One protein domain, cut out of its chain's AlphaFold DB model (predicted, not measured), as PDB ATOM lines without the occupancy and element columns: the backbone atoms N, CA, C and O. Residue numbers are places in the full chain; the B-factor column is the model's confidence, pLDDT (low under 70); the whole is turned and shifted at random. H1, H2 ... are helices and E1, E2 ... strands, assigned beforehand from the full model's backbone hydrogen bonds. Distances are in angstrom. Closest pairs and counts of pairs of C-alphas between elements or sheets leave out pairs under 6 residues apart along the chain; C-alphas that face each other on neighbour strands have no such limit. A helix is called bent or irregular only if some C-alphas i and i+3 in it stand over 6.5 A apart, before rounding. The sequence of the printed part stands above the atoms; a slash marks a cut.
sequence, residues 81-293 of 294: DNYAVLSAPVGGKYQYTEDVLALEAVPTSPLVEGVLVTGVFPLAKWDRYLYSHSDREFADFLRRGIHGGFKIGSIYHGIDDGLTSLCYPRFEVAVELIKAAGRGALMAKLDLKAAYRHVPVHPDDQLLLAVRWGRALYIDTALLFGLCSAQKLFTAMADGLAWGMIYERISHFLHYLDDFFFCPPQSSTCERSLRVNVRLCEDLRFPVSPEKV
ATOM      1  N   ASP A  81     187.184 195.021 127.558       45.50
ATOM      2  CA  ASP A  81     186.177 196.069 127.319       45.50
ATOM      3  C   ASP A  81     185.502 196.658 128.585       45.50
ATOM      4  O   ASP A  81     184.784 197.643 128.471       45.50
ATOM      5  N   ASN A  82     185.727 196.099 129.786       50.25
ATOM      6  CA  ASN A  82     185.031 196.491 131.031       50.25
ATOM      7  C   ASN A  82     185.947 196.635 132.271       50.25
ATOM      8  O   ASN A  82     185.500 196.411 133.402       50.25
ATOM      9  N   TYR A  83     187.228 196.974 132.094       55.19
ATOM     10  CA  TYR A  83     188.168 197.210 133.202       55.19
ATOM     11  C   TYR A  83     188.928 198.508 132.971       55.19
ATOM     12  O   TYR A  83     189.389 198.762 131.863       55.19
ATOM     13  N   ALA A  84     189.109 199.303 134.022       51.34
ATOM     14  CA  ALA A  84     189.935 200.495 133.952       51.34
ATOM     15  C   ALA A  84     191.107 200.355 134.920       51.34
ATOM     16  O   ALA A  84     191.218 201.026 135.943       51.34
ATOM     17  N   VAL A  85     191.972 199.406 134.585       51.12
ATOM     18  CA  VAL A  85     193.276 199.254 135.214       51.12
ATOM     19  C   VAL A  85     194.242 199.982 134.284       51.12
ATOM     20  O   VAL A  85     194.383 199.572 133.135       51.12
ATOM     21  N   LEU A  86     194.878 201.073 134.733       46.94
ATOM     22  CA  LEU A  86     195.945 201.730 133.946       46.94
ATOM     23  C   LEU A  86     197.078 200.755 133.582       46.94
ATOM     24  O   LEU A  86     197.806 200.953 132.619       46.94
ATOM     25  N   SER A  87     197.172 199.681 134.350       47.75
ATOM     26  CA  SER A  87     198.116 198.581 134.280       47.75
ATOM     27  C   SER A  87     197.582 197.344 133.541       47.75
ATOM     28  O   SER A  87     198.289 196.340 133.460       47.75
ATOM     29  N   ALA A  88     196.367 197.386 132.970       54.28
ATOM     30  CA  ALA A  88     195.966 196.372 132.001       54.28
ATOM     31  C   ALA A  88     196.905 196.502 130.794       54.28
ATOM     32  O   ALA A  88     197.045 197.604 130.265       54.28
ATOM     33  N   PRO A  89     197.555 195.414 130.355       56.56
ATOM     34  CA  PRO A  89     198.622 195.519 129.384       56.56
ATOM     35  C   PRO A  89     198.133 196.159 128.077       56.56
ATOM     36  O   PRO A  89     197.333 195.573 127.339       56.56
ATOM     37  N   VAL A  90     198.613 197.368 127.777       56.53
ATOM     38  CA  VAL A  90     198.312 198.062 126.520       56.53
ATOM     39  C   VAL A  90     199.172 197.410 125.443       56.53
ATOM     40  O   VAL A  90     200.397 197.427 125.513       56.53
ATOM     41  N   GLY A  91     198.537 196.740 124.480       63.62
ATOM     42  CA  GLY A  91     199.266 195.947 123.485       63.62
ATOM     43  C   GLY A  91     199.984 194.719 124.064       63.62
ATOM     44  O   GLY A  91     200.906 194.205 123.442       63.62
ATOM     45  N   GLY A  92     199.580 194.238 125.246       77.50
ATOM     46  CA  GLY A  92     200.149 193.032 125.850       77.50
ATOM     47  C   GLY A  92     201.344 193.265 126.787       77.50
ATOM     48  O   GLY A  92     201.719 192.318 127.476       77.50
ATOM     49  N   LYS A  93     201.879 194.491 126.885       84.81
ATOM     50  CA  LYS A  93     202.964 194.850 127.815       84.81
ATOM     51  C   LYS A  93     202.471 195.611 129.043       84.81
ATOM     52  O   LYS A  93     201.570 196.442 128.942       84.81
ATOM     53  N   TYR A  94     203.074 195.325 130.193       89.06
ATOM     54  CA  TYR A  94     202.878 196.092 131.416       89.06
ATOM     55  C   TYR A  94     203.610 197.439 131.315       89.06
ATOM     56  O   TYR A  94     204.695 197.536 130.746       89.06
ATOM     57  N   GLN A  95     202.987 198.497 131.838       87.50
ATOM     58  CA  GLN A  95     203.419 199.879 131.601       87.50
ATOM     59  C   GLN A  95     204.823 200.174 132.146       87.50
ATOM     60  O   GLN A  95     205.559 200.937 131.530       87.50
ATOM     61  N   TYR A  96     205.189 199.580 133.283       90.19
ATOM     62  CA  TYR A  96     206.442 199.879 133.983       90.19
ATOM     63  C   TYR A  96     207.441 198.721 133.934       90.19
ATOM     64  O   TYR A  96     208.310 198.632 134.798       90.19
ATOM     65  N   THR A  97     207.313 197.807 132.964       91.00
ATOM     66  CA  THR A  97     208.197 196.634 132.843       91.00
ATOM     67  C   THR A  97     209.664 197.043 132.766       91.00
ATOM     68  O   THR A  97     210.494 196.485 133.475       91.00
ATOM     69  N   GLU A  98     209.986 198.047 131.954       90.56
ATOM     70  CA  GLU A  98     211.362 198.526 131.801       90.56
ATOM     71  C   GLU A  98     211.894 199.131 133.107       90.56
ATOM     72  O   GLU A  98     213.002 198.794 133.520       90.56
ATOM     73  N   ASP A  99     211.083 199.923 133.815       90.12
ATOM     74  CA  ASP A  99     211.473 200.537 135.089       90.12
ATOM     75  C   ASP A  99     211.792 199.488 136.162       90.12
ATOM     76  O   ASP A  99     212.804 199.586 136.858       90.12
ATOM     77  N   VAL A 100     210.933 198.470 136.315       91.00
ATOM     78  CA  VAL A 100     211.119 197.452 137.360       91.00
ATOM     79  C   VAL A 100     212.305 196.536 137.068       91.00
ATOM     80  O   VAL A 100     213.009 196.134 137.994       91.00
ATOM     81  N   LEU A 101     212.581 196.259 135.789       92.06
ATOM     82  CA  LEU A 101     213.774 195.519 135.376       92.06
ATOM     83  C   LEU A 101     215.043 196.359 135.536       92.06
ATOM     84  O   LEU A 101     216.072 195.831 135.951       92.06
ATOM     85  N   ALA A 102     214.980 197.662 135.258       89.81
ATOM     86  CA  ALA A 102     216.097 198.571 135.487       89.81
ATOM     87  C   ALA A 102     216.443 198.669 136.981       89.81
ATOM     88  O   ALA A 102     217.622 198.628 137.327       89.81
ATOM     89  N   LEU A 103     215.437 198.715 137.866       87.31
ATOM     90  CA  LEU A 103     215.635 198.626 139.318       87.31
ATOM     91  C   LEU A 103     216.294 197.300 139.730       87.31
ATOM     92  O   LEU A 103     217.206 197.304 140.556       87.31
ATOM     93  N   GLU A 104     215.868 196.175 139.145       88.94
ATOM     94  CA  GLU A 104     216.446 194.849 139.408       88.94
ATOM     95  C   GLU A 104     217.897 194.719 138.918       88.94
ATOM     96  O   GLU A 104     218.709 194.044 139.551       88.94
ATOM     97  N   ALA A 105     218.236 195.394 137.818       87.94
ATOM     98  CA  ALA A 105     219.559 195.357 137.210       87.94
ATOM     99  C   ALA A 105     220.612 196.200 137.949       87.94
ATOM    100  O   ALA A 105     221.801 196.063 137.649       87.94
ATOM    101  N   VAL A 106     220.216 197.063 138.896       81.81
ATOM    102  CA  VAL A 106     221.168 197.877 139.664       81.81
ATOM    103  C   VAL A 106     222.072 196.951 140.486       81.81
ATOM    104  O   VAL A 106     221.592 196.264 141.391       81.81
ATOM    105  N   PRO A 107     223.390 196.925 140.218       74.12
ATOM    106  CA  PRO A 107     224.287 196.052 140.946       74.12
ATOM    107  C   PRO A 107     224.414 196.532 142.391       74.12
ATOM    108  O   PRO A 107     224.821 197.662 142.663       74.12
ATOM    109  N   THR A 108     224.115 195.640 143.327       71.69
ATOM    110  CA  THR A 108     224.398 195.827 144.748       71.69
ATOM    111  C   THR A 108     225.455 194.822 145.175       71.69
ATOM    112  O   THR A 108     225.352 193.626 144.921       71.69
ATOM    113  N   SER A 109     226.538 195.327 145.766       66.94
ATOM    114  CA  SER A 109     227.598 194.510 146.362       66.94
ATOM    115  C   SER A 109     227.453 194.596 147.878       66.94
ATOM    116  O   SER A 109     227.948 195.555 148.478       66.94
ATOM    117  N   PRO A 110     226.718 193.667 148.509       65.31
ATOM    118  CA  PRO A 110     226.486 193.733 149.940       65.31
ATOM    119  C   PRO A 110     227.796 193.495 150.702       65.31
ATOM    120  O   PRO A 110     228.544 192.563 150.418       65.31
ATOM    121  N   LEU A 111     228.072 194.336 151.704       60.78
ATOM    122  CA  LEU A 111     229.225 194.163 152.600       60.78
ATOM    123  C   LEU A 111     229.050 192.971 153.558       60.78
ATOM    124  O   LEU A 111     230.027 192.465 154.105       60.78
ATOM    125  N   VAL A 112     227.803 192.550 153.783       66.56
ATOM    126  CA  VAL A 112     227.396 191.410 154.616       66.56
ATOM    127  C   VAL A 112     226.229 190.717 153.922       66.56
ATOM    128  O   VAL A 112     225.351 191.390 153.392       66.56
ATOM    129  N   GLU A 113     226.206 189.388 153.943       70.25
ATOM    130  CA  GLU A 113     225.104 188.605 153.380       70.25
ATOM    131  C   GLU A 113     223.771 188.968 154.059       70.25
ATOM    132  O   GLU A 113     223.667 188.991 155.291       70.25
ATOM    133  N   GLY A 114     222.765 189.305 153.249       68.50
ATOM    134  CA  GLY A 114     221.419 189.597 153.732       68.50
ATOM    135  C   GLY A 114     220.659 188.337 154.142       68.50
ATOM    136  O   GLY A 114     221.105 187.208 153.941       68.50
ATOM    137  N   VAL A 115     219.462 188.517 154.698       76.25
ATOM    138  CA  VAL A 115     218.598 187.399 155.090       76.25
ATOM    139  C   VAL A 115     217.634 187.079 153.960       76.25
ATOM    140  O   VAL A 115     216.778 187.893 153.617       76.25
ATOM    141  N   LEU A 116     217.716 185.868 153.416       76.69
ATOM    142  CA  LEU A 116     216.727 185.393 152.456       76.69
ATOM    143  C   LEU A 116     215.349 185.264 153.119       76.69
ATOM    144  O   LEU A 116     215.141 184.431 154.002       76.69
ATOM    145  N   VAL A 117     214.397 186.081 152.664       72.25
ATOM    146  CA  VAL A 117     213.001 186.035 153.106       72.25
ATOM    147  C   VAL A 117     212.173 185.288 152.065       72.25
ATOM    148  O   VAL A 117     211.746 185.856 151.066       72.25
ATOM    149  N   THR A 118     211.945 183.996 152.304       74.75
ATOM    150  CA  THR A 118     211.121 183.139 151.434       74.75
ATOM    151  C   THR A 118     209.766 182.814 152.049       74.75
ATOM    152  O   THR A 118     209.616 182.789 153.269       74.75
ATOM    153  N   GLY A 119     208.794 182.450 151.209       71.75
ATOM    154  CA  GLY A 119     207.523 181.876 151.664       71.75
ATOM    155  C   GLY A 119     206.519 182.893 152.211       71.75
ATOM    156  O   GLY A 119     205.472 182.490 152.714       71.75
ATOM    157  N   VAL A 120     206.809 184.192 152.078       79.94
ATOM    158  CA  VAL A 120     205.855 185.277 152.364       79.94
ATOM    159  C   VAL A 120     204.659 185.174 151.423       79.94
ATOM    160  O   VAL A 120     203.512 185.145 151.867       79.94
ATOM    161  N   PHE A 121     204.941 185.015 150.130       86.62
ATOM    162  CA  PHE A 121     203.945 184.783 149.097       86.62
ATOM    163  C   PHE A 121     204.061 183.348 148.559       86.62
ATOM    164  O   PHE A 121     205.160 182.890 148.233       86.62
ATOM    165  N   PRO A 122     202.951 182.600 148.454       89.38
ATOM    166  CA  PRO A 122     202.965 181.232 147.962       89.38
ATOM    167  C   PRO A 122     203.099 181.236 146.438       89.38
ATOM    168  O   PRO A 122     202.091 181.235 145.732       89.38
ATOM    169  N   LEU A 123     204.336 181.221 145.928       90.19
ATOM    170  CA  LEU A 123     204.637 181.319 144.492       90.19
ATOM    171  C   LEU A 123     203.786 180.368 143.636       90.19
ATOM    172  O   LEU A 123     203.200 180.790 142.651       90.19
ATOM    173  N   ALA A 124     203.602 179.118 144.070       91.19
ATOM    174  CA  ALA A 124     202.779 178.137 143.356       91.19
ATOM    175  C   ALA A 124     201.316 178.579 143.132       91.19
ATOM    176  O   ALA A 124     200.694 178.177 142.151       91.19
ATOM    177  N   LYS A 125     200.751 179.400 144.027       93.62
ATOM    178  CA  LYS A 125     199.408 179.971 143.848       93.62
ATOM    179  C   LYS A 125     199.425 181.179 142.912       93.62
ATOM    180  O   LYS A 125     198.495 181.339 142.129       93.62
ATOM    181  N   TRP A 126     200.481 181.990 142.964       94.75
ATOM    182  CA  TRP A 126     200.690 183.118 142.052       94.75
ATOM    183  C   TRP A 126     200.915 182.659 140.606       94.75
ATOM    184  O   TRP A 126     200.375 183.260 139.680       94.75
ATOM    185  N   ASP A 127     201.645 181.558 140.418       93.62
ATOM    186  CA  ASP A 127     202.028 180.990 139.123       93.62
ATOM    187  C   ASP A 127     200.856 180.861 138.152       93.62
ATOM    188  O   ASP A 127     200.977 181.239 136.988       93.62
ATOM    189  N   ARG A 128     199.694 180.406 138.633       92.19
ATOM    190  CA  ARG A 128     198.482 180.282 137.812       92.19
ATOM    191  C   ARG A 128     198.108 181.597 137.119       92.19
ATOM    192  O   ARG A 128     197.707 181.578 135.957       92.19
ATOM    193  N   TYR A 129     198.238 182.717 137.823       92.50
ATOM    194  CA  TYR A 129     197.893 184.040 137.315       92.50
ATOM    195  C   TYR A 129     199.045 184.626 136.501       92.50
ATOM    196  O   TYR A 129     198.824 185.082 135.379       92.50
ATOM    197  N   LEU A 130     200.280 184.524 136.996       93.31
ATOM    198  CA  LEU A 130     201.465 185.060 136.318       93.31
ATOM    199  C   LEU A 130     201.707 184.386 134.956       93.31
ATOM    200  O   LEU A 130     201.988 185.063 133.971       93.31
ATOM    201  N   TYR A 131     201.483 183.072 134.835       92.19
ATOM    202  CA  TYR A 131     201.569 182.374 133.544       92.19
ATOM    203  C   TYR A 131     200.458 182.752 132.557       92.19
ATOM    204  O   TYR A 131     200.610 182.532 131.354       92.19
ATOM    205  N   SER A 132     199.362 183.348 133.016       90.38
ATOM    206  CA  SER A 132     198.325 183.871 132.121       90.38
ATOM    207  C   SER A 132     198.594 185.304 131.654       90.38
ATOM    208  O   SER A 132     197.950 185.757 130.710       90.38
ATOM    209  N   HIS A 133     199.536 186.008 132.291       90.25
ATOM    210  CA  HIS A 133     199.891 187.377 131.938       90.25
ATOM    211  C   HIS A 133     200.545 187.429 130.552       90.25
ATOM    212  O   HIS A 133     201.369 186.575 130.210       90.25
ATOM    213  N   SER A 134     200.167 188.418 129.739       89.38
ATOM    214  CA  SER A 134     200.695 188.578 128.378       89.38
ATOM    215  C   SER A 134     202.146 189.060 128.369       89.38
ATOM    216  O   SER A 134     202.939 188.598 127.553       89.38
ATOM    217  N   ASP A 135     202.501 189.945 129.303       92.12
ATOM    218  CA  ASP A 135     203.878 190.390 129.515       92.12
ATOM    219  C   ASP A 135     204.630 189.345 130.345       92.12
ATOM    220  O   ASP A 135     204.348 189.168 131.534       92.12
ATOM    221  N   ARG A 136     205.558 188.634 129.699       93.06
ATOM    222  CA  ARG A 136     206.383 187.604 130.340       93.06
ATOM    223  C   ARG A 136     207.496 188.188 131.188       93.06
ATOM    224  O   ARG A 136     207.789 187.628 132.235       93.06
ATOM    225  N   GLU A 137     208.060 189.315 130.779       95.00
ATOM    226  CA  GLU A 137     209.168 189.940 131.494       95.00
ATOM    227  C   GLU A 137     208.686 190.455 132.856       95.00
ATOM    228  O   GLU A 137     209.310 190.180 133.882       95.00
ATOM    229  N   PHE A 138     207.514 191.097 132.881       94.62
ATOM    230  CA  PHE A 138     206.852 191.509 134.120       94.62
ATOM    231  C   PHE A 138     206.453 190.319 135.001       94.62
ATOM    232  O   PHE A 138     206.689 190.327 136.211       94.62
ATOM    233  N   ALA A 139     205.869 189.274 134.406       95.06
ATOM    234  CA  ALA A 139     205.498 188.075 135.151       95.06
ATOM    235  C   ALA A 139     206.728 187.429 135.806       95.06
ATOM    236  O   ALA A 139     206.687 187.090 136.988       95.06
ATOM    237  N   ASP A 140     207.831 187.307 135.069       95.94
ATOM    238  CA  ASP A 140     209.072 186.728 135.572       95.94
ATOM    239  C   ASP A 140     209.737 187.610 136.635       95.94
ATOM    240  O   ASP A 140     210.256 187.077 137.618       95.94
ATOM    241  N   PHE A 141     209.662 188.936 136.495       96.19
ATOM    242  CA  PHE A 141     210.061 189.882 137.540       96.19
ATOM    243  C   PHE A 141     209.297 189.627 138.851       96.19
ATOM    244  O   PHE A 141     209.916 189.423 139.899       96.19
ATOM    245  N   LEU A 142     207.960 189.531 138.801       96.12
ATOM    246  CA  LEU A 142     207.156 189.231 139.991       96.12
ATOM    247  C   LEU A 142     207.501 187.863 140.588       96.12
ATOM    248  O   LEU A 142     207.612 187.744 141.807       96.12
ATOM    249  N   ARG A 143     207.717 186.832 139.756       95.81
ATOM    250  CA  ARG A 143     208.128 185.494 140.224       95.81
ATOM    251  C   ARG A 143     209.440 185.551 141.004       95.81
ATOM    252  O   ARG A 143     209.523 184.965 142.085       95.81
ATOM    253  N   ARG A 144     210.456 186.238 140.465       94.75
ATOM    254  CA  ARG A 144     211.766 186.391 141.117       94.75
ATOM    255  C   ARG A 144     211.634 187.137 142.441       94.75
ATOM    256  O   ARG A 144     212.118 186.636 143.454       94.75
ATOM    257  N   GLY A 145     210.901 188.248 142.459       94.06
ATOM    258  CA  GLY A 145     210.685 189.032 143.675       94.06
ATOM    259  C   GLY A 145     209.869 188.305 144.750       94.06
ATOM    260  O   GLY A 145     210.217 188.351 145.928       94.06
ATOM    261  N   ILE A 146     208.841 187.544 144.366       93.19
ATOM    262  CA  ILE A 146     208.072 186.679 145.280       93.19
ATOM    263  C   ILE A 146     208.952 185.578 145.888       93.19
ATOM    264  O   ILE A 146     208.783 185.220 147.055       93.19
ATOM    265  N   HIS A 147     209.871 185.023 145.097       90.75
ATOM    266  CA  HIS A 147     210.749 183.943 145.531       90.75
ATOM    267  C   HIS A 147     211.902 184.428 146.422       90.75
ATOM    268  O   HIS A 147     212.201 183.785 147.428       90.75
ATOM    269  N   GLY A 148     212.565 185.524 146.038       88.44
ATOM    270  CA  GLY A 148     213.846 185.955 146.611       88.44
ATOM    271  C   GLY A 148     213.889 187.380 147.164       88.44
ATOM    272  O   GLY A 148     214.925 187.783 147.683       88.44
ATOM    273  N   GLY A 149     212.794 188.136 147.091       91.81
ATOM    274  CA  GLY A 149     212.749 189.552 147.454       91.81
ATOM    275  C   GLY A 149     213.006 190.485 146.272       91.81
ATOM    276  O   GLY A 149     213.643 190.119 145.286       91.81
ATOM    277  N   PHE A 150     212.497 191.709 146.377       93.69
ATOM    278  CA  PHE A 150     212.614 192.737 145.349       93.69
ATOM    279  C   PHE A 150     213.837 193.617 145.591       93.69
ATOM    280  O   PHE A 150     214.058 194.094 146.707       93.69
ATOM    281  N   LYS A 151     214.624 193.844 144.539       91.88
ATOM    282  CA  LYS A 151     215.684 194.854 144.545       91.88
ATOM    283  C   LYS A 151     215.045 196.237 144.631       91.88
ATOM    284  O   LYS A 151     214.103 196.536 143.900       91.88
ATOM    285  N   ILE A 152     215.545 197.066 145.536       88.44
ATOM    286  CA  ILE A 152     215.062 198.433 145.774       88.44
ATOM    287  C   ILE A 152     215.943 199.486 145.096       88.44
ATOM    288  O   ILE A 152     215.567 200.659 145.077       88.44
ATOM    289  N   GLY A 153     217.071 199.071 144.515       81.56
ATOM    290  CA  GLY A 153     218.022 199.951 143.844       81.56
ATOM    291  C   GLY A 153     218.930 200.701 144.823       81.56
ATOM    292  O   GLY A 153     218.834 200.567 146.044       81.56
ATOM    293  N   SER A 154     219.854 201.501 144.287       68.94
ATOM    294  CA  SER A 154     220.808 202.247 145.112       68.94
ATOM    295  C   SER A 154     220.186 203.526 145.666       68.94
ATOM    296  O   SER A 154     219.990 204.499 144.944       68.94
ATOM    297  N   ILE A 155     219.951 203.556 146.979       61.97
ATOM    298  CA  ILE A 155     219.486 204.755 147.699       61.97
ATOM    299  C   ILE A 155     220.544 205.880 147.649       61.97
ATOM    300  O   ILE A 155     220.215 207.060 147.722       61.97
ATOM    301  N   TYR A 156     221.826 205.526 147.512       52.56
ATOM    302  CA  TYR A 156     222.949 206.445 147.717       52.56
ATOM    303  C   TYR A 156     223.398 207.207 146.468       52.56
ATOM    304  O   TYR A 156     224.020 208.259 146.600       52.56
ATOM    305  N   HIS A 157     223.099 206.702 145.269       56.59
ATOM    306  CA  HIS A 157     223.502 207.347 144.011       56.59
ATOM    307  C   HIS A 157     222.396 208.187 143.364       56.59
ATOM    308  O   HIS A 157     222.626 208.782 142.315       56.59
ATOM    309  N   GLY A 158     221.235 208.283 144.021       57.06
ATOM    310  CA  GLY A 158     220.020 208.803 143.410       57.06
ATOM    311  C   GLY A 158     219.427 207.753 142.477       57.06
ATOM    312  O   GLY A 158     220.115 207.189 141.627       57.06
ATOM    313  N   ILE A 159     218.149 207.455 142.667       66.44
ATOM    314  CA  ILE A 159     217.385 206.684 141.692       66.44
ATOM    315  C   ILE A 159     216.839 207.710 140.701       66.44
ATOM    316  O   ILE A 159     216.350 208.749 141.135       66.44
ATOM    317  N   ASP A 160     216.956 207.441 139.400       69.38
ATOM    318  CA  ASP A 160     216.347 208.297 138.381       69.38
ATOM    319  C   ASP A 160     214.851 208.481 138.684       69.38
ATOM    320  O   ASP A 160     214.136 207.507 138.953       69.38
ATOM    321  N   ASP A 161     214.375 209.726 138.646       68.06
ATOM    322  CA  ASP A 161     212.982 210.079 138.922       68.06
ATOM    323  C   ASP A 161     212.033 209.293 137.999       68.06
ATOM    324  O   ASP A 161     210.944 208.887 138.416       68.06
ATOM    325  N   GLY A 162     212.476 208.976 136.773       68.50
ATOM    326  CA  GLY A 162     211.750 208.110 135.841       68.50
ATOM    327  C   GLY A 162     211.437 206.719 136.408       68.50
ATOM    328  O   GLY A 162     210.305 206.251 136.304       68.50
ATOM    329  N   LEU A 163     212.388 206.102 137.116       74.69
ATOM    330  CA  LEU A 163     212.250 204.755 137.691       74.69
ATOM    331  C   LEU A 163     211.316 204.704 138.908       74.69
ATOM    332  O   LEU A 163     210.920 203.625 139.352       74.69
ATOM    333  N   THR A 164     210.954 205.861 139.462       76.62
ATOM    334  CA  THR A 164     210.106 205.975 140.661       76.62
ATOM    335  C   THR A 164     208.758 206.640 140.380       76.62
ATOM    336  O   THR A 164     207.832 206.516 141.181       76.62
ATOM    337  N   SER A 165     208.598 207.259 139.207       82.00
ATOM    338  CA  SER A 165     207.373 207.939 138.784       82.00
ATOM    339  C   SER A 165     206.236 206.970 138.456       82.00
ATOM    340  O   SER A 165     206.423 206.010 137.719       82.00
ATOM    341  N   LEU A 166     205.026 207.219 138.957       84.94
ATOM    342  CA  LEU A 166     203.843 206.388 138.712       84.94
ATOM    343  C   LEU A 166     202.660 207.235 138.256       84.94
ATOM    344  O   LEU A 166     202.439 208.341 138.743       84.94
ATOM    345  N   CYS A 167     201.846 206.664 137.377       83.25
ATOM    346  CA  CYS A 167     200.535 207.180 137.010       83.25
ATOM    347  C   CYS A 167     199.442 206.326 137.656       83.25
ATOM    348  O   CYS A 167     199.410 205.109 137.468       83.25
ATOM    349  N   TYR A 168     198.520 206.977 138.365       82.88
ATOM    350  CA  TYR A 168     197.338 206.335 138.943       82.88
ATOM    351  C   TYR A 168     196.068 206.651 138.161       82.88
ATOM    352  O   TYR A 168     195.990 207.716 137.533       82.88
ATOM    353  N   PRO A 169     195.063 205.749 138.187       82.50
ATOM    354  CA  PRO A 169     193.786 206.013 137.549       82.50
ATOM    355  C   PRO A 169     193.206 207.322 138.070       82.50
ATOM    356  O   PRO A 169     193.165 207.569 139.276       82.50
ATOM    357  N   ARG A 170     192.762 208.176 137.149       83.81
ATOM    358  CA  ARG A 170     192.132 209.441 137.526       83.81
ATOM    359  C   ARG A 170     190.759 209.180 138.130       83.81
ATOM    360  O   ARG A 170     190.089 208.216 137.765       83.81
ATOM    361  N   PHE A 171     190.296 210.090 138.977       85.56
ATOM    362  CA  PHE A 171     188.968 209.998 139.579       85.56
ATOM    363  C   PHE A 171     187.845 209.875 138.534       85.56
ATOM    364  O   PHE A 171     186.886 209.134 138.743       85.56
ATOM    365  N   GLU A 172     187.987 210.522 137.372       87.62
ATOM    366  CA  GLU A 172     186.992 210.431 136.296       87.62
ATOM    367  C   GLU A 172     186.778 208.992 135.820       87.62
ATOM    368  O   GLU A 172     185.666 208.626 135.457       87.62
ATOM    369  N   VAL A 173     187.812 208.149 135.878       85.75
ATOM    370  CA  VAL A 173     187.707 206.731 135.520       85.75
ATOM    371  C   VAL A 173     186.733 206.006 136.449       85.75
ATOM    372  O   VAL A 173     185.880 205.255 135.980       85.75
ATOM    373  N   ALA A 174     186.811 206.267 137.755       86.69
ATOM    374  CA  ALA A 174     185.878 205.706 138.729       86.69
ATOM    375  C   ALA A 174     184.439 206.162 138.444       86.69
ATOM    376  O   ALA A 174     183.506 205.362 138.488       86.69
ATOM    377  N   VAL A 175     184.264 207.443 138.102       89.44
ATOM    378  CA  VAL A 175     182.956 208.014 137.754       89.44
ATOM    379  C   VAL A 175     182.371 207.341 136.513       89.44
ATOM    380  O   VAL A 175     181.191 206.993 136.517       89.44
ATOM    381  N   GLU A 176     183.172 207.123 135.471       88.62
ATOM    382  CA  GLU A 176     182.713 206.436 134.260       88.62
ATOM    383  C   GLU A 176     182.370 204.962 134.525       88.62
ATOM    384  O   GLU A 176     181.351 204.487 134.025       88.62
ATOM    385  N   LEU A 177     183.122 204.261 135.385       87.25
ATOM    386  CA  LEU A 177     182.764 202.905 135.829       87.25
ATOM    387  C   LEU A 177     181.405 202.875 136.545       87.25
ATOM    388  O   LEU A 177     180.569 202.028 136.236       87.25
ATOM    389  N   ILE A 178     181.159 203.818 137.459       89.06
ATOM    390  CA  ILE A 178     179.889 203.918 138.196       89.06
ATOM    391  C   ILE A 178     178.730 204.243 137.245       89.06
ATOM    392  O   ILE A 178     177.655 203.647 137.340       89.06
ATOM    393  N   LYS A 179     178.934 205.168 136.297       89.62
ATOM    394  CA  LYS A 179     177.932 205.490 135.271       89.62
ATOM    395  C   LYS A 179     177.610 204.275 134.401       89.62
ATOM    396  O   LYS A 179     176.433 204.023 134.146       89.62
ATOM    397  N   ALA A 180     178.630 203.528 133.978       87.06
ATOM    398  CA  ALA A 180     178.482 202.331 133.154       87.06
ATOM    399  C   ALA A 180     177.757 201.194 133.892       87.06
ATOM    400  O   ALA A 180     176.937 200.502 133.292       87.06
ATOM    401  N   ALA A 181     177.996 201.041 135.199       87.44
ATOM    402  CA  ALA A 181     177.318 200.047 136.030       87.44
ATOM    403  C   ALA A 181     175.796 200.281 136.123       87.44
ATOM    404  O   ALA A 181     175.021 199.332 136.268       87.44
ATOM    405  N   GLY A 182     175.368 201.542 135.994       87.56
ATOM    406  CA  GLY A 182     173.967 201.934 135.914       87.56
ATOM    407  C   GLY A 182     173.261 202.040 137.268       87.56
ATOM    408  O   GLY A 182     173.830 201.866 138.346       87.56
ATOM    409  N   ARG A 183     171.968 202.380 137.224       88.44
ATOM    410  CA  ARG A 183     171.162 202.587 138.438       88.44
ATOM    411  C   ARG A 183     170.970 201.278 139.204       88.44
ATOM    412  O   ARG A 183     170.625 200.259 138.617       88.44
ATOM    413  N   GLY A 184     171.122 201.344 140.527       85.06
ATOM    414  CA  GLY A 184     170.966 200.191 141.420       85.06
ATOM    415  C   GLY A 184     172.207 199.297 141.524       85.06
ATOM    416  O   GLY A 184     172.157 198.282 142.219       85.06
ATOM    417  N   ALA A 185     173.315 199.658 140.867       87.69
ATOM    418  CA  ALA A 185     174.595 198.996 141.078       87.69
ATOM    419  C   ALA A 185     175.069 199.185 142.527       87.69
ATOM    420  O   ALA A 185     174.928 200.261 143.110       87.69
ATOM    421  N   LEU A 186     175.632 198.121 143.099       90.81
ATOM    422  CA  LEU A 186     176.334 198.201 144.374       90.81
ATOM    423  C   LEU A 186     177.813 198.471 144.113       90.81
ATOM    424  O   LEU A 186     178.362 198.064 143.089       90.81
ATOM    425  N   MET A 187     178.450 199.131 145.068       91.12
ATOM    426  CA  MET A 187     179.888 199.352 145.085       91.12
ATOM    427  C   MET A 187     180.489 198.540 146.218       91.12
ATOM    428  O   MET A 187     179.846 198.385 147.255       91.12
ATOM    429  N   ALA A 188     181.702 198.049 146.009       91.44
ATOM    430  CA  ALA A 188     182.492 197.434 147.057       91.44
ATOM    431  C   ALA A 188     183.917 197.979 147.033       91.44
ATOM    432  O   ALA A 188     184.436 198.363 145.978       91.44
ATOM    433  N   LYS A 189     184.556 197.983 148.194       91.19
ATOM    434  CA  LYS A 189     185.945 198.372 148.384       91.19
ATOM    435  C   LYS A 189     186.657 197.327 149.241       91.19
ATOM    436  O   LYS A 189     186.121 196.870 150.248       91.19
ATOM    437  N   LEU A 190     187.886 196.983 148.867       90.69
ATOM    438  CA  LEU A 190     188.828 196.293 149.748       90.69
ATOM    439  C   LEU A 190     190.112 197.115 149.889       90.69
ATOM    440  O   LEU A 190     190.591 197.701 148.923       90.69
ATOM    441  N   ASP A 191     190.634 197.162 151.109       90.31
ATOM    442  CA  ASP A 191     191.887 197.823 151.489       90.31
ATOM    443  C   ASP A 191     192.870 196.734 151.921       90.31
ATOM    444  O   ASP A 191     192.511 195.827 152.688       90.31
ATOM    445  N   LEU A 192     194.088 196.775 151.388       87.75
ATOM    446  CA  LEU A 192     195.134 195.826 151.756       87.75
ATOM    447  C   LEU A 192     195.766 196.246 153.087       87.75
ATOM    448  O   LEU A 192     196.211 197.376 153.275       87.75
ATOM    449  N   LYS A 193     195.845 195.311 154.034       83.12
ATOM    450  CA  LYS A 193     196.416 195.573 155.356       83.12
ATOM    451  C   LYS A 193     197.916 195.844 155.235       83.12
ATOM    452  O   LYS A 193     198.591 195.176 154.468       83.12
ATOM    453  N   ALA A 194     198.438 196.772 156.043       75.12
ATOM    454  CA  ALA A 194     199.876 197.022 156.201       75.12
ATOM    455  C   ALA A 194     200.642 197.073 154.860       75.12
ATOM    456  O   ALA A 194     201.615 196.339 154.651       75.12
ATOM    457  N   ALA A 195     200.182 197.951 153.959       74.38
ATOM    458  CA  ALA A 195     200.795 198.203 152.660       74.38
ATOM    459  C   ALA A 195     202.325 198.388 152.765       74.38
ATOM    460  O   ALA A 195     202.860 198.805 153.795       74.38
ATOM    461  N   TYR A 196     203.042 198.011 151.704       84.56
ATOM    462  CA  TYR A 196     204.509 197.882 151.623       84.56
ATOM    463  C   TYR A 196     205.131 196.767 152.473       84.56
ATOM    464  O   TYR A 196     205.939 196.002 151.953       84.56
ATOM    465  N   ARG A 197     204.725 196.586 153.736       86.69
ATOM    466  CA  ARG A 197     205.362 195.626 154.663       86.69
ATOM    467  C   ARG A 197     205.194 194.157 154.276       86.69
ATOM    468  O   ARG A 197     205.915 193.308 154.788       86.69
ATOM    469  N   HIS A 198     204.276 193.859 153.364       84.62
ATOM    470  CA  HIS A 198     204.133 192.528 152.777       84.62
ATOM    471  C   HIS A 198     205.171 192.217 151.697       84.62
ATOM    472  O   HIS A 198     205.392 191.048 151.401       84.62
ATOM    473  N   VAL A 199     205.807 193.226 151.102       90.88
ATOM    474  CA  VAL A 199     206.710 193.044 149.964       90.88
ATOM    475  C   VAL A 199     208.146 192.861 150.471       90.88
ATOM    476  O   VAL A 199     208.700 193.807 151.040       90.88
ATOM    477  N   PRO A 200     208.757 191.671 150.302       92.19
ATOM    478  CA  PRO A 200     210.104 191.399 150.790       92.19
ATOM    479  C   PRO A 200     211.160 192.156 149.979       92.19
ATOM    480  O   PRO A 200     211.048 192.286 148.762       92.19
ATOM    481  N   VAL A 201     212.213 192.607 150.652       91.06
ATOM    482  CA  VAL A 201     213.387 193.240 150.036       91.06
ATOM    483  C   VAL A 201     214.453 192.183 149.794       91.06
ATOM    484  O   VAL A 201     214.722 191.346 150.664       91.06
ATOM    485  N   HIS A 202     215.061 192.228 148.610       91.38
ATOM    486  CA  HIS A 202     216.112 191.302 148.213       91.38
ATOM    487  C   HIS A 202     217.291 191.364 149.203       91.38
ATOM    488  O   HIS A 202     217.707 192.471 149.554       91.38
ATOM    489  N   PRO A 203     217.861 190.222 149.633       87.69
ATOM    490  CA  PRO A 203     218.949 190.156 150.614       87.69
ATOM    491  C   PRO A 203     220.083 191.153 150.378       87.69
ATOM    492  O   PRO A 203     220.471 191.870 151.297       87.69
ATOM    493  N   ASP A 204     220.559 191.251 149.138       88.06
ATOM    494  CA  ASP A 204     221.656 192.154 148.765       88.06
ATOM    495  C   ASP A 204     221.377 193.639 149.035       88.06
ATOM    496  O   ASP A 204     222.313 194.423 149.197       88.06
ATOM    497  N   ASP A 205     220.105 194.033 149.102       87.94
ATOM    498  CA  ASP A 205     219.697 195.424 149.277       87.94
ATOM    499  C   ASP A 205     219.257 195.724 150.718       87.94
ATOM    500  O   ASP A 205     219.099 196.884 151.092       87.94
ATOM    501  N   GLN A 206     219.094 194.708 151.572       86.19
ATOM    502  CA  GLN A 206     218.605 194.891 152.945       86.19
ATOM    503  C   GLN A 206     219.529 195.780 153.784       86.19
ATOM    504  O   GLN A 206     219.060 196.574 154.597       86.19
ATOM    505  N   LEU A 207     220.846 195.719 153.560       84.25
ATOM    506  CA  LEU A 207     221.799 196.596 154.251       84.25
ATOM    507  C   LEU A 207     221.598 198.082 153.932       84.25
ATOM    508  O   LEU A 207     221.987 198.927 154.738       84.25
ATOM    509  N   LEU A 208     220.977 198.413 152.796       82.62
ATOM    510  CA  LEU A 208     220.623 199.794 152.463       82.62
ATOM    511  C   LEU A 208     219.547 200.337 153.416       82.62
ATOM    512  O   LEU A 208     219.470 201.545 153.621       82.62
ATOM    513  N   LEU A 209     218.765 199.445 154.031       84.56
ATOM    514  CA  LEU A 209     217.716 199.755 155.004       84.56
ATOM    515  C   LEU A 209     218.196 199.640 156.455       84.56
ATOM    516  O   LEU A 209     217.389 199.678 157.385       84.56
ATOM    517  N   ALA A 210     219.500 199.467 156.674       83.31
ATOM    518  CA  ALA A 210     220.025 199.247 158.007       83.31
ATOM    519  C   ALA A 210     220.130 200.554 158.810       83.31
ATOM    520  O   ALA A 210     220.754 201.527 158.383       83.31
ATOM    521  N   VAL A 211     219.594 200.554 160.030       79.94
ATOM    522  CA  VAL A 211     219.697 201.659 160.987       79.94
ATOM    523  C   VAL A 211     220.487 201.200 162.206       79.94
ATOM    524  O   VAL A 211     220.188 200.180 162.826       79.94
ATOM    525  N   ARG A 212     221.505 201.973 162.593       79.44
ATOM    526  CA  ARG A 212     222.244 201.733 163.836       79.44
ATOM    527  C   ARG A 212     221.626 202.520 164.975       79.44
ATOM    528  O   ARG A 212     221.530 203.742 164.908       79.44
ATOM    529  N   TRP A 213     221.303 201.826 166.057       81.06
ATOM    530  CA  TRP A 213     220.809 202.450 167.276       81.06
ATOM    531  C   TRP A 213     221.545 201.895 168.495       81.06
ATOM    532  O   TRP A 213     221.557 200.693 168.772       81.06
ATOM    533  N   GLY A 214     222.237 202.787 169.204       85.62
ATOM    534  CA  GLY A 214     223.185 202.409 170.249       85.62
ATOM    535  C   GLY A 214     224.293 201.500 169.704       85.62
ATOM    536  O   GLY A 214     225.082 201.903 168.846       85.62
ATOM    537  N   ARG A 215     224.354 200.268 170.225       82.44
ATOM    538  CA  ARG A 215     225.309 199.220 169.813       82.44
ATOM    539  C   ARG A 215     224.680 198.127 168.941       82.44
ATOM    540  O   ARG A 215     225.353 197.141 168.661       82.44
ATOM    541  N   ALA A 216     223.417 198.284 168.550       78.12
ATOM    542  CA  ALA A 216     222.697 197.328 167.720       78.12
ATOM    543  C   ALA A 216     222.528 197.867 166.294       78.12
ATOM    544  O   ALA A 216     222.355 199.072 166.085       78.12
ATOM    545  N   LEU A 217     222.579 196.954 165.327       76.81
ATOM    546  CA  LEU A 217     222.218 197.207 163.938       76.81
ATOM    547  C   LEU A 217     220.866 196.564 163.662       76.81
ATOM    548  O   LEU A 217     220.727 195.364 163.880       76.81
ATOM    549  N   TYR A 218     219.929 197.360 163.166       80.56
ATOM    550  CA  TYR A 218     218.583 196.956 162.803       80.56
ATOM    551  C   TYR A 218     218.433 196.967 161.293       80.56
ATOM    552  O   TYR A 218     218.800 197.948 160.661       80.56
ATOM    553  N   ILE A 219     217.927 195.877 160.724       83.75
ATOM    554  CA  ILE A 219     217.790 195.702 159.276       83.75
ATOM    555  C   ILE A 219     216.338 195.361 158.975       83.75
ATOM    556  O   ILE A 219     215.819 194.386 159.522       83.75
ATOM    557  N   ASP A 220     215.716 196.155 158.111       86.31
ATOM    558  CA  ASP A 220     214.399 195.861 157.563       86.31
ATOM    559  C   ASP A 220     214.502 194.922 156.360       86.31
ATOM    560  O   ASP A 220     215.332 195.098 155.469       86.31
ATOM    561  N   THR A 221     213.627 193.919 156.328       88.44
ATOM    562  CA  THR A 221     213.590 192.893 155.273       88.44
ATOM    563  C   THR A 221     212.384 193.023 154.342       88.44
ATOM    564  O   THR A 221     212.183 192.192 153.460       88.44
ATOM    565  N   ALA A 222     211.580 194.069 154.525       90.19
ATOM    566  CA  ALA A 222     210.415 194.396 153.714       90.19
ATOM    567  C   ALA A 222     210.419 195.885 153.360       90.19
ATOM    568  O   ALA A 222     211.085 196.679 154.032       90.19
ATOM    569  N   LEU A 223     209.662 196.267 152.327       89.56
ATOM    570  CA  LEU A 223     209.603 197.659 151.885       89.56
ATOM    571  C   LEU A 223     209.188 198.590 153.030       89.56
ATOM    572  O   LEU A 223     208.287 198.295 153.822       89.56
ATOM    573  N   LEU A 224     209.867 199.733 153.102       86.00
ATOM    574  CA  LEU A 224     209.611 200.795 154.063       86.00
ATOM    575  C   LEU A 224     208.900 201.973 153.405       86.00
ATOM    576  O   LEU A 224     209.112 202.283 152.232       86.00
ATOM    577  N   PHE A 225     208.104 202.675 154.208       80.81
ATOM    578  CA  PHE A 225     207.594 203.987 153.836       80.81
ATOM    579  C   PHE A 225     208.753 204.972 153.635       80.81
ATOM    580  O   PHE A 225     209.718 204.969 154.396       80.81
ATOM    581  N   GLY A 226     208.637 205.828 152.618       81.69
ATOM    582  CA  GLY A 226     209.639 206.849 152.296       81.69
ATOM    583  C   GLY A 226     210.759 206.391 151.358       81.69
ATOM    584  O   GLY A 226     211.550 207.227 150.932       81.69
ATOM    585  N   LEU A 227     210.819 205.107 150.985       84.12
ATOM    586  CA  LEU A 227     211.708 204.648 149.914       84.12
ATOM    587  C   LEU A 227     211.165 205.079 148.550       84.12
ATOM    588  O   LEU A 227     210.001 204.827 148.239       84.12
ATOM    589  N   CYS A 228     212.027 205.649 147.708       84.31
ATOM    590  CA  CYS A 228     211.627 206.170 146.400       84.31
ATOM    591  C   CYS A 228     211.077 205.063 145.482       84.31
ATOM    592  O   CYS A 228     210.082 205.259 144.794       84.31
ATOM    593  N   SER A 229     211.667 203.864 145.525       88.81
ATOM    594  CA  SER A 229     211.229 202.706 144.735       88.81
ATOM    595  C   SER A 229     210.094 201.898 145.376       88.81
ATOM    596  O   SER A 229     209.472 201.086 144.688       88.81
ATOM    597  N   ALA A 230     209.767 202.106 146.661       89.44
ATOM    598  CA  ALA A 230     208.774 201.266 147.340       89.44
ATOM    599  C   ALA A 230     207.389 201.370 146.705       89.44
ATOM    600  O   ALA A 230     206.703 200.358 146.559       89.44
ATOM    601  N   GLN A 231     206.994 202.572 146.289       89.56
ATOM    602  CA  GLN A 231     205.696 202.787 145.664       89.56
ATOM    603  C   GLN A 231     205.594 202.039 144.328       89.56
ATOM    604  O   GLN A 231     204.610 201.341 144.104       89.56
ATOM    605  N   LYS A 232     206.639 202.100 143.488       90.94
ATOM    606  CA  LYS A 232     206.732 201.381 142.205       90.94
ATOM    607  C   LYS A 232     206.660 199.868 142.399       90.94
ATOM    608  O   LYS A 232     205.842 199.209 141.763       90.94
ATOM    609  N   LEU A 233     207.463 199.327 143.313       93.56
ATOM    610  CA  LEU A 233     207.513 197.888 143.594       93.56
ATOM    611  C   LEU A 233     206.199 197.363 144.180       93.56
ATOM    612  O   LEU A 233     205.731 196.283 143.818       93.56
ATOM    613  N   PHE A 234     205.576 198.131 145.068       93.31
ATOM    614  CA  PHE A 234     204.274 197.765 145.606       93.31
ATOM    615  C   PHE A 234     203.174 197.848 144.556       93.31
ATOM    616  O   PHE A 234     202.357 196.936 144.485       93.31
ATOM    617  N   THR A 235     203.164 198.893 143.725       92.12
ATOM    618  CA  THR A 235     202.219 199.001 142.611       92.12
ATOM    619  C   THR A 235     202.389 197.830 141.644       92.12
ATOM    620  O   THR A 235     201.392 197.207 141.315       92.12
ATOM    621  N   ALA A 236     203.614 197.405 141.318       93.50
ATOM    622  CA  ALA A 236     203.849 196.192 140.528       93.50
ATOM    623  C   ALA A 236     203.231 194.928 141.166       93.50
ATOM    624  O   ALA A 236     202.587 194.130 140.483       93.50
ATOM    625  N   MET A 237     203.367 194.752 142.484       94.06
ATOM    626  CA  MET A 237     202.715 193.649 143.205       94.06
ATOM    627  C   MET A 237     201.181 193.761 143.206       94.06
ATOM    628  O   MET A 237     200.493 192.759 142.998       94.06
ATOM    629  N   ALA A 238     200.641 194.963 143.420       92.81
ATOM    630  CA  ALA A 238     199.205 195.238 143.389       92.81
ATOM    631  C   ALA A 238     198.614 195.024 141.984       92.81
ATOM    632  O   ALA A 238     197.526 194.470 141.860       92.81
ATOM    633  N   ASP A 239     199.364 195.355 140.935       92.25
ATOM    634  CA  ASP A 239     199.017 195.112 139.535       92.25
ATOM    635  C   ASP A 239     198.999 193.615 139.207       92.25
ATOM    636  O   ASP A 239     198.081 193.129 138.541       92.25
ATOM    637  N   GLY A 240     199.959 192.850 139.734       93.00
ATOM    638  CA  GLY A 240     199.941 191.388 139.653       93.00
ATOM    639  C   GLY A 240     198.717 190.775 140.345       93.00
ATOM    640  O   GLY A 240     198.088 189.858 139.809       93.00
ATOM    641  N   LEU A 241     198.328 191.312 141.506       93.56
ATOM    642  CA  LEU A 241     197.100 190.919 142.206       93.56
ATOM    643  C   LEU A 241     195.843 191.304 141.404       93.56
ATOM    644  O   LEU A 241     194.945 190.476 141.236       93.56
ATOM    645  N   ALA A 242     195.796 192.521 140.858       91.94
ATOM    646  CA  ALA A 242     194.730 193.004 139.982       91.94
ATOM    647  C   ALA A 242     194.567 192.113 138.741       91.94
ATOM    648  O   ALA A 242     193.441 191.801 138.349       91.94
ATOM    649  N   TRP A 243     195.669 191.628 138.165       91.38
ATOM    650  CA  TRP A 243     195.623 190.649 137.082       91.38
ATOM    651  C   TRP A 243     194.971 189.331 137.512       91.38
ATOM    652  O   TRP A 243     194.149 188.778 136.779       91.38
ATOM    653  N   GLY A 244     195.265 188.854 138.725       92.00
ATOM    654  CA  GLY A 244     194.563 187.716 139.322       92.00
ATOM    655  C   GLY A 244     193.048 187.944 139.411       92.00
ATOM    656  O   GLY A 244     192.270 187.066 139.043       92.00
ATOM    657  N   MET A 245     192.613 189.145 139.803       91.38
ATOM    658  CA  MET A 245     191.185 189.500 139.841       91.38
ATOM    659  C   MET A 245     190.554 189.499 138.439       91.38
ATOM    660  O   MET A 245     189.463 188.959 138.243       91.38
ATOM    661  N   ILE A 246     191.246 190.043 137.433       88.38
ATOM    662  CA  ILE A 246     190.796 190.009 136.029       88.38
ATOM    663  C   ILE A 246     190.654 188.561 135.543       88.38
ATOM    664  O   ILE A 246     189.652 188.202 134.914       88.38
ATOM    665  N   TYR A 247     191.630 187.710 135.864       89.19
ATOM    666  CA  TYR A 247     191.606 186.288 135.532       89.19
ATOM    667  C   TYR A 247     190.387 185.575 136.147       89.19
ATOM    668  O   TYR A 247     189.719 184.794 135.462       89.19
ATOM    669  N   GLU A 248     190.018 185.926 137.383       89.56
ATOM    670  CA  GLU A 248     188.805 185.460 138.081       89.56
ATOM    671  C   GLU A 248     187.494 186.111 137.575       89.56
ATOM    672  O   GLU A 248     186.414 185.929 138.150       89.56
ATOM    673  N   ARG A 249     187.555 186.820 136.437       87.69
ATOM    674  CA  ARG A 249     186.422 187.452 135.736       87.69
ATOM    675  C   ARG A 249     185.740 188.554 136.542       87.69
ATOM    676  O   ARG A 249     184.536 188.780 136.391       87.69
ATOM    677  N   ILE A 250     186.501 189.254 137.375       87.00
ATOM    678  CA  ILE A 250     186.041 190.469 138.046       87.00
ATOM    679  C   ILE A 250     186.045 191.612 137.039       87.00
ATOM    680  O   ILE A 250     187.042 191.823 136.359       87.00
ATOM    681  N   SER A 251     184.930 192.337 136.936       82.69
ATOM    682  CA  SER A 251     184.751 193.462 136.007       82.69
ATOM    683  C   SER A 251     184.418 194.753 136.742       82.69
ATOM    684  O   SER A 251     184.068 194.706 137.920       82.69
ATOM    685  N   HIS A 252     184.499 195.884 136.034       82.81
ATOM    686  CA  HIS A 252     184.200 197.219 136.561       82.81
ATOM    687  C   HIS A 252     184.997 197.516 137.831       82.81
ATOM    688  O   HIS A 252     184.455 197.815 138.894       82.81
ATOM    689  N   PHE A 253     186.307 197.351 137.703       85.44
ATOM    690  CA  PHE A 253     187.258 197.417 138.793       85.44
ATOM    691  C   PHE A 253     188.337 198.457 138.487       85.44
ATOM    692  O   PHE A 253     188.754 198.603 137.332       85.44
ATOM    693  N   LEU A 254     188.787 199.139 139.536       87.69
ATOM    694  CA  LEU A 254     189.992 199.958 139.548       87.69
ATOM    695  C   LEU A 254     190.728 199.717 140.870       87.69
ATOM    696  O   LEU A 254     190.097 199.408 141.881       87.69
ATOM    697  N   HIS A 255     192.040 199.919 140.891       89.06
ATOM    698  CA  HIS A 255     192.750 200.076 142.155       89.06
ATOM    699  C   HIS A 255     193.612 201.332 142.146       89.06
ATOM    700  O   HIS A 255     194.072 201.797 141.101       89.06
ATOM    701  N   TYR A 256     193.788 201.884 143.335       87.00
ATOM    702  CA  TYR A 256     194.655 202.999 143.642       87.00
ATOM    703  C   TYR A 256     195.546 202.550 144.793       87.00
ATOM    704  O   TYR A 256     195.092 202.460 145.928       87.00
ATOM    705  N   LEU A 257     196.811 202.251 144.497       86.31
ATOM    706  CA  LEU A 257     197.767 201.780 145.502       86.31
ATOM    707  C   LEU A 257     197.252 200.513 146.220       86.31
ATOM    708  O   LEU A 257     197.225 199.448 145.604       86.31
ATOM    709  N   ASP A 258     196.867 200.600 147.490       88.94
ATOM    710  CA  ASP A 258     196.323 199.519 148.320       88.94
ATOM    711  C   ASP A 258     194.786 199.456 148.343       88.94
ATOM    712  O   ASP A 258     194.223 198.486 148.858       88.94
ATOM    713  N   ASP A 259     194.112 200.441 147.750       89.50
ATOM    714  CA  ASP A 259     192.658 200.521 147.648       89.50
ATOM    715  C   ASP A 259     192.153 199.900 146.346       89.50
ATOM    716  O   ASP A 259     192.472 200.352 145.249       89.50
ATOM    717  N   PHE A 260     191.287 198.904 146.453       91.44
ATOM    718  CA  PHE A 260     190.684 198.193 145.330       91.44
ATOM    719  C   PHE A 260     189.177 198.446 145.344       91.44
ATOM    720  O   PHE A 260     188.500 198.168 146.334       91.44
ATOM    721  N   PHE A 261     188.645 198.971 144.247       90.88
ATOM    722  CA  PHE A 261     187.257 199.401 144.115       90.88
ATOM    723  C   PHE A 261     186.543 198.640 143.000       90.88
ATOM    724  O   PHE A 261     187.060 198.507 141.891       90.88
ATOM    725  N   PHE A 262     185.318 198.198 143.279       88.56
ATOM    726  CA  PHE A 262     184.480 197.414 142.378       88.56
ATOM    727  C   PHE A 262     183.103 198.058 142.248       88.56
ATOM    728  O   PHE A 262     182.482 198.422 143.245       88.56
ATOM    729  N   CYS A 263     182.584 198.129 141.026       89.00
ATOM    730  CA  CYS A 263     181.210 198.546 140.759       89.00
ATOM    731  C   CYS A 263     180.614 197.735 139.598       89.00
ATOM    732  O   CYS A 263     180.346 198.282 138.531       89.00
ATOM    733  N   PRO A 264     180.462 196.405 139.735       85.56
ATOM    734  CA  PRO A 264     179.883 195.606 138.667       85.56
ATOM    735  C   PRO A 264     178.383 195.897 138.500       85.56
ATOM    736  O   PRO A 264     177.694 196.219 139.474       85.56
ATOM    737  N   PRO A 265     177.835 195.714 137.286       78.00
ATOM    738  CA  PRO A 265     176.401 195.790 137.072       78.00
ATOM    739  C   PRO A 265     175.705 194.666 137.852       78.00
ATOM    740  O   PRO A 265     176.156 193.517 137.856       78.00
ATOM    741  N   GLN A 266     174.559 194.999 138.453       80.19
ATOM    742  CA  GLN A 266     173.737 194.130 139.309       80.19
ATOM    743  C   GLN A 266     174.332 193.847 140.701       80.19
ATOM    744  O   GLN A 266     175.483 193.448 140.871       80.19
ATOM    745  N   SER A 267     173.484 193.975 141.722       75.06
ATOM    746  CA  SER A 267     173.859 193.864 143.136       75.06
ATOM    747  C   SER A 267     174.457 192.503 143.521       75.06
ATOM    748  O   SER A 267     175.439 192.450 144.257       75.06
ATOM    749  N   SER A 268     173.923 191.397 142.988       81.00
ATOM    750  CA  SER A 268     174.410 190.035 143.272       81.00
ATOM    751  C   SER A 268     175.820 189.775 142.726       81.00
ATOM    752  O   SER A 268     176.593 189.013 143.315       81.00
ATOM    753  N   THR A 269     176.191 190.437 141.626       85.44
ATOM    754  CA  THR A 269     177.539 190.369 141.053       85.44
ATOM    755  C   THR A 269     178.564 191.040 141.963       85.44
ATOM    756  O   THR A 269     179.697 190.561 142.050       85.44
ATOM    757  N   CYS A 270     178.178 192.109 142.667       88.31
ATOM    758  CA  CYS A 270     179.062 192.838 143.577       88.31
ATOM    759  C   CYS A 270     179.476 191.976 144.774       88.31
ATOM    760  O   CYS A 270     180.666 191.754 144.987       88.31
ATOM    761  N   GLU A 271     178.510 191.372 145.470       88.19
ATOM    762  CA  GLU A 271     178.790 190.475 146.602       88.19
ATOM    763  C   GLU A 271     179.647 189.270 146.175       88.19
ATOM    764  O   GLU A 271     180.613 188.898 146.850       88.19
ATOM    765  N   ARG A 272     179.341 188.674 145.010       90.31
ATOM    766  CA  ARG A 272     180.151 187.584 144.446       90.31
ATOM    767  C   ARG A 272     181.588 188.036 144.199       90.31
ATOM    768  O   ARG A 272     182.507 187.297 144.543       90.31
ATOM    769  N   SER A 273     181.763 189.213 143.601       89.88
ATOM    770  CA  SER A 273     183.076 189.767 143.265       89.88
ATOM    771  C   SER A 273     183.896 190.029 144.522       89.88
ATOM    772  O   SER A 273     185.032 189.573 144.612       89.88
ATOM    773  N   LEU A 274     183.287 190.651 145.535       90.81
ATOM    774  CA  LEU A 274     183.926 190.899 146.822       90.81
ATOM    775  C   LEU A 274     184.389 189.593 147.481       90.81
ATOM    776  O   LEU A 274     185.554 189.459 147.846       90.81
ATOM    777  N   ARG A 275     183.511 188.585 147.553       91.50
ATOM    778  CA  ARG A 275     183.839 187.276 148.142       91.50
ATOM    779  C   ARG A 275     184.969 186.556 147.404       91.50
ATOM    780  O   ARG A 275     185.793 185.910 148.048       91.50
ATOM    781  N   VAL A 276     184.994 186.619 146.072       92.50
ATOM    782  CA  VAL A 276     186.072 186.027 145.264       92.50
ATOM    783  C   VAL A 276     187.392 186.751 145.525       92.50
ATOM    784  O   VAL A 276     188.394 186.088 145.773       92.50
ATOM    785  N   ASN A 277     187.382 188.083 145.558       91.75
ATOM    786  CA  ASN A 277     188.595 188.874 145.763       91.75
ATOM    787  C   ASN A 277     189.170 188.738 147.170       91.75
ATOM    788  O   ASN A 277     190.378 188.592 147.306       91.75
ATOM    789  N   VAL A 278     188.332 188.695 148.210       92.81
ATOM    790  CA  VAL A 278     188.799 188.431 149.582       92.81
ATOM    791  C   VAL A 278     189.510 187.076 149.657       92.81
ATOM    792  O   VAL A 278     190.625 186.998 150.171       92.81
ATOM    793  N   ARG A 279     188.925 186.023 149.068       93.38
ATOM    794  CA  ARG A 279     189.553 184.690 149.017       93.38
ATOM    795  C   ARG A 279     190.851 184.690 148.219       93.38
ATOM    796  O   ARG A 279     191.821 184.079 148.651       93.38
ATOM    797  N   LEU A 280     190.882 185.386 147.082       93.94
ATOM    798  CA  LEU A 280     192.085 185.517 146.264       93.94
ATOM    799  C   LEU A 280     193.219 186.188 147.051       93.94
ATOM    800  O   LEU A 280     194.334 185.672 147.079       93.94
ATOM    801  N   CYS A 281     192.925 187.295 147.731       92.88
ATOM    802  CA  CYS A 281     193.857 188.008 148.600       92.88
ATOM    803  C   CYS A 281     194.411 187.103 149.717       92.88
ATOM    804  O   CYS A 281     195.626 187.029 149.922       92.88
ATOM    805  N   GLU A 282     193.547 186.347 150.401       91.56
ATOM    806  CA  GLU A 282     193.953 185.365 151.417       91.56
ATOM    807  C   GLU A 282     194.845 184.261 150.837       91.56
ATOM    808  O   GLU A 282     195.884 183.916 151.417       91.56
ATOM    809  N   ASP A 283     194.458 183.724 149.680       92.50
ATOM    810  CA  ASP A 283     195.179 182.660 148.997       92.50
ATOM    811  C   ASP A 283     196.572 183.102 148.574       92.50
ATOM    812  O   ASP A 283     197.531 182.353 148.774       92.50
ATOM    813  N   LEU A 284     196.681 184.315 148.041       92.38
ATOM    814  CA  LEU A 284     197.924 184.917 147.581       92.38
ATOM    815  C   LEU A 284     198.760 185.534 148.706       92.38
ATOM    816  O   LEU A 284     199.858 185.997 148.419       92.38
ATOM    817  N   ARG A 285     198.303 185.476 149.969       89.50
ATOM    818  CA  ARG A 285     198.956 186.064 151.161       89.50
ATOM    819  C   ARG A 285     199.123 187.583 151.101       89.50
ATOM    820  O   ARG A 285     200.071 188.131 151.655       89.50
ATOM    821  N   PHE A 286     198.147 188.255 150.509       87.81
ATOM    822  CA  PHE A 286     198.016 189.706 150.524       87.81
ATOM    823  C   PHE A 286     196.769 190.078 151.348       87.81
ATOM    824  O   PHE A 286     195.685 190.211 150.791       87.81
ATOM    825  N   PRO A 287     196.854 190.122 152.691       83.06
ATOM    826  CA  PRO A 287     195.673 190.189 153.548       83.06
ATOM    827  C   PRO A 287     194.910 191.506 153.380       83.06
ATOM    828  O   PRO A 287     195.504 192.580 153.330       83.06
ATOM    829  N   VAL A 288     193.582 191.419 153.372       87.88
ATOM    830  CA  VAL A 288     192.695 192.588 153.434       87.88
ATOM    831  C   VAL A 288     192.524 193.059 154.880       87.88
ATOM    832  O   VAL A 288     192.674 192.269 155.812       87.88
ATOM    833  N   SER A 289     192.210 194.338 155.074       86.00
ATOM    834  CA  SER A 289     191.795 194.929 156.351       86.00
ATOM    835  C   SER A 289     190.288 194.699 156.546       86.00
ATOM    836  O   SER A 289     189.496 195.379 155.893       86.00
ATOM    837  N   PRO A 290     189.848 193.742 157.396       81.75
ATOM    838  CA  PRO A 290     188.430 193.375 157.504       81.75
ATOM    839  C   PRO A 290     187.533 194.547 157.910       81.75
ATOM    840  O   PRO A 290     186.403 194.650 157.450       81.75
ATOM    841  N   GLU A 291     188.055 195.447 158.742       83.12
ATOM    842  CA  GLU A 291     187.381 196.659 159.208       83.12
ATOM    843  C   GLU A 291     187.191 197.730 158.123       83.12
ATOM    844  O   GLU A 291     186.428 198.674 158.327       83.12
ATOM    845  N   LYS A 292     187.861 197.586 156.976       81.50
ATOM    846  CA  LYS A 292     187.776 198.497 155.828       81.50
ATOM    847  C   LYS A 292     187.212 197.839 154.569       81.50
ATOM    848  O   LYS A 292     187.201 198.468 153.511       81.50
ATOM    849  N   VAL A 293     186.761 196.589 154.664       84.12
ATOM    850  CA  VAL A 293     186.002 195.957 153.583       84.12
ATOM    851  C   VAL A 293     184.577 196.500 153.635       84.12
ATOM    852  O   VAL A 293     183.891 196.333 154.645       84.12
TER     853      VAL A 293
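What this domain is: This is residues 81 to 293 of the 294 residues of an uncharacterized protein of Amphimedon queenslandica (UniProt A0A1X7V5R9). An elongated body with a small three-stranded sheet towards one end, which is the inner layer of three: helix H5 covers one face, H7 and H8 the other. H7, the longest helix, runs from this sheet through the middle, where H2, H3 and H4 pack on it and H1 packs on H3 and H4; H6 and the strand hairpin E2 and E3 make the far end of the long axis. The printed part has 213 residues, with eight named helices and five named strands in the order H1 H2 H3 H4 H5 E1 H6 E2 E3 H7 E4 E5 H8. The larger sheet has the order E1, E5, E4 and the other sheet is E2 and E3, both antiparallel; the class is mostly helix. The whole is compact, with a radius of gyration of the C-alphas of 18.0 A and spans of 61 by 36 by 31 A.

How they stand to each other: In the larger sheet E5, residues 259 to 262, is the inner strand between the edge strands E1, residues 188 to 191, and E4, residues 253 to 256. Across E1 and E5, N 190 and O 260 are 2.9 A apart, within hydrogen-bond range; across the hairpin E4 and E5, N 256 and O 259 are 2.8 A apart. H8, residues 267 to 283, is over E1 and E5 at a height over the sheet of 9.3 A, along the strands. H7, residues 230 to 247, is over E4 on the same face, at a height of 9.8 A. H5, residues 171 to 181, is over E4 on the opposite face, at a height of 9.4 A. H7 is the hub, touching four helices. It touches H8 at a steep tilt of 56 degrees, opposite ways, the closest C-alphas being those of Met 245 and Asn 277, 6.5 A apart. It touches H2, residues 123 to 130, with residues 240 to 247 alone, about perpendicular at 72 degrees, only just so; the closest C-alphas, of Tyr 129 and Gly 244, are 5.4 A apart. It touches H3, residues 136 to 148, at a steep tilt of 66 degrees, the closest C-alphas being those of Leu 142 and Met 237, 7.0 A apart. H2 and H3 form a helical hairpin at a shallow tilt of 15 degrees, and the C-alphas of Leu 130 and Ala 139, their closest, are 5.2 A apart. H4, residues 161 to 164, only just touches H7, with 3 pairs of C-alphas within 8 A, the closest being those of Thr 164 and Lys 232, 5.9 A apart. H1, residues 97 to 105, touches H4, with the C-alphas of Asp 99 and Leu 163 closest at 5.0 A, and H3, with those of Thr 97 and Phe 138 closest at 5.5 A. H6, residues 203 to 209, touches no helix. In the hairpin of E2, residues 210 to 213, and E3, residues 216 to 219, N 211 and O 218 are 2.8 A apart, within hydrogen-bond range. In H1, H3, H5, H7 and H8 every O i to N i+4 pair is within hydrogen-bond range; H2 has 2 of 4, H6 has 0 of 3 but 3 of 4 O i to N i+3 pairs, and H4 is too short for an i+4 pair.

Where its parts are: E1 measures 10.4 A from first to last C-alpha, E4 10.5 A and E5 10.2 A. H7 measures 25.7 A, from C-alpha 230 at (208.774, 201.266, 147.340) to C-alpha 247 at (191.606, 186.288, 135.532). H8 measures 24.8 A and ends with C-alpha 283 at (195.179, 182.660, 148.997). H3 measures 18.0 A, H5 15.7 A and H1 12.2 A, beginning with C-alpha 97 at (208.197, 196.634, 132.843). H6 is irregular, with C-alphas 204 and 207 7.1 A apart.

The domain as a whole: The two C-alphas farthest apart, of Arg 183 and Arg 215, are 62.7 A apart. The printed part has no cut. The links H1 to H2, H3 to H4 and E1 to H6 are long. The mean pLDDT of the printed part is 84.1; residues 81 to 91, 109 to 112, 114 and 154 to 162 are under 70.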